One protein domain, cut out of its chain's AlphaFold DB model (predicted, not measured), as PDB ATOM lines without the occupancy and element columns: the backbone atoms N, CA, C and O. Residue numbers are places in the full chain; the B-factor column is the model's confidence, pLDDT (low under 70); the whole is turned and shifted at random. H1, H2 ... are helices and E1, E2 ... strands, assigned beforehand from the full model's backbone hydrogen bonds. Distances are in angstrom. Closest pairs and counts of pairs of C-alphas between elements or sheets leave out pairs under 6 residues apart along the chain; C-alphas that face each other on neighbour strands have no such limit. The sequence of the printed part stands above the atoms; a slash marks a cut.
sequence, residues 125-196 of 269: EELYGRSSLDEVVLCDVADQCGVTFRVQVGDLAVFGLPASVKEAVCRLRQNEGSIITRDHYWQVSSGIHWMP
ATOM      1  N   GLU A 125     164.045 127.256 124.591       97.44
ATOM      2  CA  GLU A 125     165.054 126.636 123.727       97.44
ATOM      3  C   GLU A 125     164.802 125.130 123.711       97.44
ATOM      4  O   GLU A 125     164.773 124.497 124.767       97.44
ATOM      5  N   GLU A 126     164.641 124.558 122.521       97.81
ATOM      6  CA  GLU A 126     164.575 123.112 122.326       97.81
ATOM      7  C   GLU A 126     165.783 122.655 121.510       97.81
ATOM      8  O   GLU A 126     166.018 123.113 120.388       97.81
ATOM      9  N   LEU A 127     166.574 121.752 122.091       96.56
ATOM     10  CA  LEU A 127     167.678 121.111 121.391       96.56
ATOM     11  C   LEU A 127     167.102 120.033 120.479       96.56
ATOM     12  O   LEU A 127     166.585 119.022 120.949       96.56
ATOM     13  N   TYR A 128     167.202 120.259 119.174       94.94
ATOM     14  CA  TYR A 128     166.759 119.302 118.171       94.94
ATOM     15  C   TYR A 128     167.805 118.196 117.955       94.94
ATOM     16  O   TYR A 128     167.458 117.042 117.718       94.94
ATOM     17  N   GLY A 129     169.089 118.532 118.117       92.69
ATOM     18  CA  GLY A 129     170.207 117.611 117.930       92.69
ATOM     19  C   GLY A 129     170.735 117.658 116.503       92.69
ATOM     20  O   GLY A 129     170.671 118.703 115.854       92.69
ATOM     21  N   ARG A 130     171.281 116.541 116.014       90.56
ATOM     22  CA  ARG A 130     171.898 116.510 114.688       90.56
ATOM     23  C   ARG A 130     170.858 116.547 113.582       90.56
ATOM     24  O   ARG A 130     169.999 115.676 113.545       90.56
ATOM     25  N   SER A 131     170.981 117.504 112.665       86.69
ATOM     26  CA  SER A 131     170.097 117.606 111.501       86.69
ATOM     27  C   SER A 131     170.890 117.679 110.199       86.69
ATOM     28  O   SER A 131     171.928 118.336 110.124       86.69
ATOM     29  N   SER A 132     170.387 116.997 109.169       87.25
ATOM     30  CA  SER A 132     170.882 117.065 107.787       87.25
ATOM     31  C   SER A 132     169.946 117.860 106.871       87.25
ATOM     32  O   SER A 132     170.066 117.764 105.651       87.25
ATOM     33  N   LEU A 133     168.982 118.588 107.443       88.06
ATOM     34  CA  LEU A 133     168.053 119.422 106.685       88.06
ATOM     35  C   LEU A 133     168.811 120.532 105.950       88.06
ATOM     36  O   LEU A 133     169.851 121.015 106.412       88.06
ATOM     37  N   ASP A 134     168.294 120.924 104.788       88.56
ATOM     38  CA  ASP A 134     168.873 122.027 104.037       88.56
ATOM     39  C   ASP A 134     168.460 123.400 104.612       88.56
ATOM     40  O   ASP A 134     167.480 123.533 105.347       88.56
ATOM     41  N   GLU A 135     169.232 124.436 104.285       87.94
ATOM     42  CA  GLU A 135     168.999 125.806 104.742       87.94
ATOM     43  C   GLU A 135     167.679 126.384 104.211       87.94
ATOM     44  O   GLU A 135     167.028 127.166 104.895       87.94
ATOM     45  N   VAL A 136     167.240 125.985 103.017       89.69
ATOM     46  CA  VAL A 136     165.981 126.461 102.432       89.69
ATOM     47  C   VAL A 136     164.796 125.949 103.251       89.69
ATOM     48  O   VAL A 136     163.920 126.734 103.605       89.69
ATOM     49  N   VAL A 137     164.811 124.671 103.634       92.12
ATOM     50  CA  VAL A 137     163.821 124.040 104.513       92.12
ATOM     51  C   VAL A 137     163.856 124.679 105.897       92.12
ATOM     52  O   VAL A 137     162.805 124.990 106.452       92.12
ATOM     53  N   LEU A 138     165.043 124.918 106.464       93.25
ATOM     54  CA  LEU A 138     165.154 125.587 107.761       93.25
ATOM     55  C   LEU A 138     164.619 127.026 107.714       93.25
ATOM     56  O   LEU A 138     163.910 127.423 108.632       93.25
ATOM     57  N   CYS A 139     164.904 127.802 106.668       90.88
ATOM     58  CA  CYS A 139     164.327 129.139 106.489       90.88
ATOM     59  C   CYS A 139     162.799 129.077 106.389       90.88
ATOM     60  O   CYS A 139     162.115 129.785 107.126       90.88
ATOM     61  N   ASP A 140     162.269 128.188 105.547       91.56
ATOM     62  CA  ASP A 140     160.828 128.034 105.339       91.56
ATOM     63  C   ASP A 140     160.099 127.662 106.641       91.56
ATOM     64  O   ASP A 140     159.110 128.294 107.018       91.56
ATOM     65  N   VAL A 141     160.637 126.703 107.403       94.31
ATOM     66  CA  VAL A 141     160.083 126.337 108.716       94.31
ATOM     67  C   VAL A 141     160.199 127.496 109.709       94.31
ATOM     68  O   VAL A 141     159.272 127.721 110.492       94.31
ATOM     69  N   ALA A 142     161.307 128.245 109.700       93.00
ATOM     70  CA  ALA A 142     161.493 129.365 110.617       93.00
ATOM     71  C   ALA A 142     160.450 130.462 110.386       93.00
ATOM     72  O   ALA A 142     159.845 130.944 111.349       93.00
ATOM     73  N   ASP A 143     160.209 130.801 109.121       89.81
ATOM     74  CA  ASP A 143     159.261 131.831 108.708       89.81
ATOM     75  C   ASP A 143     157.816 131.402 108.991       89.81
ATOM     76  O   ASP A 143     157.044 132.162 109.579       89.81
ATOM     77  N   GLN A 144     157.457 130.158 108.655       91.19
ATOM     78  CA  GLN A 144     156.103 129.631 108.859       91.19
ATOM     79  C   GLN A 144     155.741 129.474 110.341       91.19
ATOM     80  O   GLN A 144     154.609 129.759 110.732       91.19
ATOM     81  N   CYS A 145     156.682 129.017 111.173       93.44
ATOM     82  CA  CYS A 145     156.431 128.784 112.599       93.44
ATOM     83  C   CYS A 145     156.762 129.999 113.481       93.44
ATOM     84  O   CYS A 145     156.387 130.026 114.657       93.44
ATOM     85  N   GLY A 146     157.456 131.006 112.944       91.44
ATOM     86  CA  GLY A 146     157.907 132.172 113.698       91.44
ATOM     87  C   GLY A 146     158.961 131.825 114.749       91.44
ATOM     88  O   GLY A 146     158.883 132.314 115.875       91.44
ATOM     89  N   VAL A 147     159.925 130.972 114.400       94.12
ATOM     90  CA  VAL A 147     161.015 130.541 115.292       94.12
ATOM     91  C   VAL A 147     162.364 131.077 114.823       94.12
ATOM     92  O   VAL A 147     162.494 131.699 113.771       94.12
ATOM     93  N   THR A 148     163.395 130.873 115.634       94.75
ATOM     94  CA  THR A 148     164.787 131.097 115.245       94.75
ATOM     95  C   THR A 148     165.580 129.823 115.480       94.75
ATOM     96  O   THR A 148     165.418 129.179 116.510       94.75
ATOM     97  N   PHE A 149     166.461 129.466 114.556       95.25
ATOM     98  CA  PHE A 149     167.369 128.338 114.673       95.25
ATOM     99  C   PHE A 149     168.791 128.798 114.987       95.25
ATOM    100  O   PHE A 149     169.255 129.818 114.472       95.25
ATOM    101  N   ARG A 150     169.498 128.018 115.809       94.62
ATOM    102  CA  ARG A 150     170.961 128.031 115.931       94.62
ATOM    103  C   ARG A 150     171.492 126.750 115.319       94.62
ATOM    104  O   ARG A 150     171.156 125.676 115.811       94.62
ATOM    105  N   VAL A 151     172.357 126.871 114.324       92.19
ATOM    106  CA  VAL A 151     173.085 125.745 113.738       92.19
ATOM    107  C   VAL A 151     174.539 125.842 114.181       92.19
ATOM    108  O   VAL A 151     175.207 126.846 113.926       92.19
ATOM    109  N   GLN A 152     175.030 124.824 114.883       90.19
ATOM    110  CA  GLN A 152     176.405 124.753 115.371       90.19
ATOM    111  C   GLN A 152     176.948 123.337 115.184       90.19
ATOM    112  O   GLN A 152     176.530 122.427 115.881       90.19
ATOM    113  N   VAL A 153     177.913 123.164 114.273       84.38
ATOM    114  CA  VAL A 153     178.656 121.901 114.040       84.38
ATOM    115  C   VAL A 153     177.747 120.661 114.087       84.38
ATOM    116  O   VAL A 153     177.936 119.739 114.876       84.38
ATOM    117  N   GLY A 154     176.721 120.661 113.237       77.75
ATOM    118  CA  GLY A 154     175.752 119.574 113.132       77.75
ATOM    119  C   GLY A 154     174.598 119.651 114.127       77.75
ATOM    120  O   GLY A 154     173.547 119.120 113.804       77.75
ATOM    121  N   ASP A 155     174.731 120.342 115.259       90.75
ATOM    122  CA  ASP A 155     173.647 120.502 116.228       90.75
ATOM    123  C   ASP A 155     172.727 121.673 115.859       90.75
ATOM    124  O   ASP A 155     173.167 122.795 115.586       90.75
ATOM    125  N   LEU A 156     171.426 121.402 115.893       94.62
ATOM    126  CA  LEU A 156     170.346 122.349 115.674       94.62
ATOM    127  C   LEU A 156     169.633 122.622 117.004       94.62
ATOM    128  O   LEU A 156     169.240 121.701 117.723       94.62
ATOM    129  N   ALA A 157     169.444 123.897 117.330       96.69
ATOM    130  CA  ALA A 157     168.597 124.336 118.434       96.69
ATOM    131  C   ALA A 157     167.520 125.296 117.925       96.69
ATOM    132  O   ALA A 157     167.790 126.120 117.049       96.69
ATOM    133  N   VAL A 158     166.320 125.192 118.486       97.12
ATOM    134  CA  VAL A 158     165.129 125.956 118.102       97.12
ATOM    135  C   VAL A 158     164.743 126.895 119.238       97.12
ATOM    136  O   VAL A 158     164.664 126.476 120.390       97.12
ATOM    137  N   PHE A 159     164.485 128.161 118.922       96.69
ATOM    138  CA  PHE A 159     164.133 129.208 119.878       96.69
ATOM    139  C   PHE A 159     162.812 129.859 119.481       96.69
ATOM    140  O   PHE A 159     162.584 130.138 118.303       96.69
ATOM    141  N   GLY A 160     161.967 130.155 120.464       95.00
ATOM    142  CA  GLY A 160     160.714 130.874 120.243       95.00
ATOM    143  C   GLY A 160     159.716 130.652 121.371       95.00
ATOM    144  O   GLY A 160     160.073 130.203 122.460       95.00
ATOM    145  N   LEU A 161     158.448 130.958 121.101       94.38
ATOM    146  CA  LEU A 161     157.347 130.630 122.008       94.38
ATOM    147  C   LEU A 161     157.068 129.116 122.006       94.38
ATOM    148  O   LEU A 161     157.281 128.466 120.980       94.38
ATOM    149  N   PRO A 162     156.524 128.531 123.091       96.19
ATOM    150  CA  PRO A 162     156.463 127.078 123.248       96.19
ATOM    151  C   PRO A 162     155.629 126.389 122.165       96.19
ATOM    152  O   PRO A 162     156.005 125.333 121.663       96.19
ATOM    153  N   ALA A 163     154.514 127.007 121.760       95.19
ATOM    154  CA  ALA A 163     153.668 126.495 120.684       95.19
ATOM    155  C   ALA A 163     154.392 126.509 119.326       95.19
ATOM    156  O   ALA A 163     154.391 125.498 118.627       95.19
ATOM    157  N   SER A 164     155.061 127.620 119.000       94.81
ATOM    158  CA  SER A 164     155.850 127.783 117.774       94.81
ATOM    159  C   SER A 164     157.021 126.806 117.702       94.81
ATOM    160  O   SER A 164     157.244 126.194 116.664       94.81
ATOM    161  N   VAL A 165     157.744 126.620 118.812       96.94
ATOM    162  CA  VAL A 165     158.872 125.681 118.892       96.94
ATOM    163  C   VAL A 165     158.394 124.245 118.706       96.94
ATOM    164  O   VAL A 165     158.930 123.528 117.864       96.94
ATOM    165  N   LYS A 166     157.322 123.848 119.402       97.81
ATOM    166  CA  LYS A 166     156.721 122.518 119.248       97.81
ATOM    167  C   LYS A 166     156.270 122.252 117.810       97.81
ATOM    168  O   LYS A 166     156.483 121.155 117.292       97.81
ATOM    169  N   GLU A 167     155.632 123.231 117.169       97.19
ATOM    170  CA  GLU A 167     155.204 123.113 115.774       97.19
ATOM    171  C   GLU A 167     156.402 122.996 114.826       97.19
ATOM    172  O   GLU A 167     156.427 122.088 113.993       97.19
ATOM    173  N   ALA A 168     157.419 123.846 114.994       96.50
ATOM    174  CA  ALA A 168     158.635 123.804 114.192       96.50
ATOM    175  C   ALA A 168     159.319 122.437 114.291       96.50
ATOM    176  O   ALA A 168     159.589 121.812 113.272       96.50
ATOM    177  N   VAL A 169     159.515 121.911 115.504       97.31
ATOM    178  CA  VAL A 169     160.120 120.586 115.723       97.31
ATOM    179  C   VAL A 169     159.307 119.471 115.060       97.31
ATOM    180  O   VAL A 169     159.883 118.547 114.487       97.31
ATOM    181  N   CYS A 170     157.974 119.559 115.082       96.88
ATOM    182  CA  CYS A 170     157.112 118.618 114.368       96.88
ATOM    183  C   CYS A 170     157.358 118.664 112.848       96.88
ATOM    184  O   CYS A 170     157.537 117.615 112.227       96.88
ATOM    185  N   ARG A 171     157.434 119.865 112.257       96.00
ATOM    186  CA  ARG A 171     157.712 120.039 110.821       96.00
ATOM    187  C   ARG A 171     159.111 119.569 110.436       96.00
ATOM    188  O   ARG A 171     159.260 118.923 109.402       96.00
ATOM    189  N   LEU A 172     160.126 119.829 111.260       95.19
ATOM    190  CA  LEU A 172     161.491 119.351 111.006       95.19
ATOM    191  C   LEU A 172     161.522 117.817 110.884       95.19
ATOM    192  O   LEU A 172     162.026 117.291 109.892       95.19
ATOM    193  N   ARG A 173     160.864 117.105 111.809       95.19
ATOM    194  CA  ARG A 173     160.770 115.632 111.785       95.19
ATOM    195  C   ARG A 173     160.041 115.090 110.552       95.19
ATOM    196  O   ARG A 173     160.387 114.024 110.056       95.19
ATOM    197  N   GLN A 174     159.032 115.804 110.051       93.81
ATOM    198  CA  GLN A 174     158.315 115.421 108.828       93.81
ATOM    199  C   GLN A 174     159.189 115.574 107.574       93.81
ATOM    200  O   GLN A 174     159.096 114.759 106.656       93.81
ATOM    201  N   ASN A 175     160.056 116.588 107.546       91.06
ATOM    202  CA  ASN A 175     160.942 116.849 106.414       91.06
ATOM    203  C   ASN A 175     162.142 115.889 106.366       91.06
ATOM    204  O   ASN A 175     162.580 115.528 105.276       91.06
ATOM    205  N   GLU A 176     162.626 115.398 107.511       88.19
ATOM    206  CA  GLU A 176     163.726 114.418 107.553       88.19
ATOM    207  C   GLU A 176     163.404 113.106 106.830       88.19
ATOM    208  O   GLU A 176     164.280 112.526 106.191       88.19
ATOM    209  N   GLY A 177     162.144 112.664 106.858       78.56
ATOM    210  CA  GLY A 177     161.713 111.447 106.161       78.56
ATOM    211  C   GLY A 177     161.723 111.550 104.631       78.56
ATOM    212  O   GLY A 177     161.654 110.524 103.959       78.56
ATOM    213  N   SER A 178     161.810 112.763 104.073       71.44
ATOM    214  CA  SER A 178     161.744 113.007 102.624       71.44
ATOM    215  C   SER A 178     163.117 113.163 101.961       71.44
ATOM    216  O   SER A 178     163.205 113.210 100.732       71.44
ATOM    217  N   ILE A 179     164.202 113.229 102.742       64.50
ATOM    218  CA  ILE A 179     165.551 113.416 102.198       64.50
ATOM    219  C   ILE A 179     166.102 112.064 101.735       64.50
ATOM    220  O   ILE A 179     166.735 111.319 102.480       64.50
ATOM    221  N   ILE A 180     165.877 111.760 100.457       55.38
ATOM    222  CA  ILE A 180     166.592 110.705  99.736       55.38
ATOM    223  C   ILE A 180     168.039 111.182  99.562       55.38
ATOM    224  O   ILE A 180     168.327 111.979  98.671       55.38
ATOM    225  N   THR A 181     168.912 110.741 100.473       51.22
ATOM    226  CA  THR A 181     170.387 110.720 100.409       51.22
ATOM    227  C   THR A 181     170.996 111.507  99.242       51.22
ATOM    228  O   THR A 181     171.379 110.941  98.217       51.22
ATOM    229  N   ARG A 182     171.113 112.826  99.395       53.66
ATOM    230  CA  ARG A 182     172.140 113.590  98.685       53.66
ATOM    231  C   ARG A 182     173.230 113.890  99.696       53.66
ATOM    232  O   ARG A 182     172.957 114.524 100.710       53.66
ATOM    233  N   ASP A 183     174.440 113.418  99.413       54.81
ATOM    234  CA  ASP A 183     175.662 113.661 100.187       54.81
ATOM    235  C   ASP A 183     176.074 115.142 100.115       54.81
ATOM    236  O   ASP A 183     177.112 115.516  99.568       54.81
ATOM    237  N   HIS A 184     175.225 116.033 100.610       55.88
ATOM    238  CA  HIS A 184     175.520 117.447 100.788       55.88
ATOM    239  C   HIS A 184     175.661 117.687 102.282       55.88
ATOM    240  O   HIS A 184     174.826 118.305 102.933       55.88
ATOM    241  N   TYR A 185     176.739 117.131 102.839       56.59
ATOM    242  CA  TYR A 185     177.170 117.504 104.174       56.59
ATOM    243  C   TYR A 185     177.544 118.979 104.152       56.59
ATOM    244  O   TYR A 185     178.464 119.395 103.444       56.59
ATOM    245  N   TRP A 186     176.830 119.763 104.950       58.44
ATOM    246  CA  TRP A 186     177.183 121.139 105.233       58.44
ATOM    247  C   TRP A 186     178.620 121.200 105.756       58.44
ATOM    248  O   TRP A 186     178.896 120.829 106.897       58.44
ATOM    249  N   GLN A 187     179.545 121.716 104.944       56.97
ATOM    250  CA  GLN A 187     180.814 122.227 105.452       56.97
ATOM    251  C   GLN A 187     180.536 123.574 106.127       56.97
ATOM    252  O   GLN A 187     180.899 124.630 105.618       56.97
ATOM    253  N   VAL A 188     179.829 123.554 107.263       55.56
ATOM    254  CA  VAL A 188     179.707 124.755 108.091       55.56
ATOM    255  C   VAL A 188     181.094 125.019 108.655       55.56
ATOM    256  O   VAL A 188     181.604 124.244 109.464       55.56
ATOM    257  N   SER A 189     181.715 126.098 108.196       57.78
ATOM    258  CA  SER A 189     183.029 126.577 108.617       57.78
ATOM    259  C   SER A 189     183.036 126.905 110.117       57.78
ATOM    260  O   SER A 189     182.894 128.062 110.482       57.78
ATOM    261  N   SER A 190     183.120 125.903 110.999       64.12
ATOM    262  CA  SER A 190     183.336 126.000 112.459       64.12
ATOM    263  C   SER A 190     182.641 127.169 113.195       64.12
ATOM    264  O   SER A 190     183.185 127.706 114.159       64.12
ATOM    265  N   GLY A 191     181.452 127.586 112.754       74.44
ATOM    266  CA  GLY A 191     180.804 128.829 113.172       74.44
ATOM    267  C   GLY A 191     179.361 128.615 113.610       74.44
ATOM    268  O   GLY A 191     178.719 127.643 113.217       74.44
ATOM    269  N   ILE A 192     178.858 129.528 114.443       79.25
ATOM    270  CA  ILE A 192     177.452 129.554 114.848       79.25
ATOM    271  C   ILE A 192     176.666 130.305 113.773       79.25
ATOM    272  O   ILE A 192     176.893 131.499 113.571       79.25
ATOM    273  N   HIS A 193     175.731 129.619 113.125       82.19
ATOM    274  CA  HIS A 193     174.815 130.215 112.157       82.19
ATOM    275  C   HIS A 193     173.424 130.398 112.779       82.19
ATOM    276  O   HIS A 193     172.977 129.555 113.559       82.19
ATOM    277  N   TRP A 194     172.744 131.501 112.458       83.06
ATOM    278  CA  TRP A 194     171.418 131.834 112.993       83.06
ATOM    279  C   TRP A 194     170.420 132.017 111.858       83.06
ATOM    280  O   TRP A 194     170.737 132.707 110.892       83.06
ATOM    281  N   MET A 195     169.229 131.425 111.990       81.12
ATOM    282  CA  MET A 195     168.193 131.452 110.948       81.12
ATOM    283  C   MET A 195     166.810 131.835 111.513       81.12
ATOM    284  O   MET A 195     166.506 131.374 112.607       81.12
ATOM    285  N   PRO A 196     165.972 132.635 110.824       67.81
ATOM    286  CA  PRO A 196     166.272 133.289 109.554       67.81
ATOM    287  C   PRO A 196     167.477 134.225 109.721       67.81
ATOM    288  O   PRO A 196     167.724 134.711 110.837       67.81
TER     289      PRO A 196
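What this domain is: This is residues 125 to 196 of the 269 residues of the protein "Hypothetical protein" of Noctiluca scintillans (UniProt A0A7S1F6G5). A four-stranded antiparallel sheet forms one layer, and two helices, H1 and H2, lie side by side over one of its faces in opposite directions, leaving the other face bare. After H2, a long loop, residues 177 to 191, swings round one end of the domain and returns the chain to E4 at an edge of the sheet. The printed part has 72 residues, with two named helices and four named strands in the order E1, H1, E2, E3, H2, E4; across the sheet the strands run E1, E3, E2, E4, and the class is mixed, helices and strands. The whole is compact, with a radius of gyration of the C-alphas of 11.5 A and spans of 32 by 27 by 18 A.

How they stand to each other: The inner strands E3, residues 155 to 160, and E2, residues 148 to 152, form an antiparallel hairpin, with N 150 and O 157 2.8 A apart. Edge strand E1, residues 125 to 130, is antiparallel to E3, with N 128 and O 156 2.9 A apart. Edge strand E4, residues 192 to 195, is antiparallel to E2, with N 151 and O 193 2.9 A apart. H2, residues 162 to 176, is on the sheet at a height of 9.7 A, only just over E3 alone, and runs along the strands, at 18 degrees to E3 on the local plane; its closest C-alphas to E3 are those of Val 165 and Val 158, 6.3 A. H1, residues 135 to 145, is on the same face at a height of 9.0 A, only just over E4 alone, and only just slantwise to the strands, at 31 degrees to E4 on the local plane; its closest C-alphas to E4 are those of Cys 139 and Met 195, 6.3 A. H1 and H2 touch, closest at the C-alphas of Cys 145 and Ser 164, 5.3 A, and run opposite ways at a shallow tilt of 34.5 degrees, only just short of steep. These are two layers, helices on one face of a sheet. E1, H1, E2 and E3, H2, E4 are split strand-helix-strand units, two strands running the same way with another between them; the first crossover is right-handed, the second left-handed. In H1 and H2 every O i to N i+4 pair is within hydrogen-bond range. E1 and E4 are apart.

Where its parts are: E1 begins at C-alpha 125, (165.054, 126.636, 123.727), and is 15.2 A long. H1 is 15.1 A, E2 13.2 A and E3 17.1 A long. H2 is 21.4 A long and ends at C-alpha 176, (163.726, 114.418, 107.553). E4, 10.2 A long, ends at C-alpha 195, (168.193, 131.452, 110.948).

The domain as a whole: The two C-alphas farthest apart, those of Leu 161 and Asp 183, are 33.2 A apart. The printed part has no cut; the link from H2 to E4 is long, and the other links are tight. In this predicted model, pLDDT is under 70 at residues 179 to 190 and residue 196, and its mean over the printed part is 85.3.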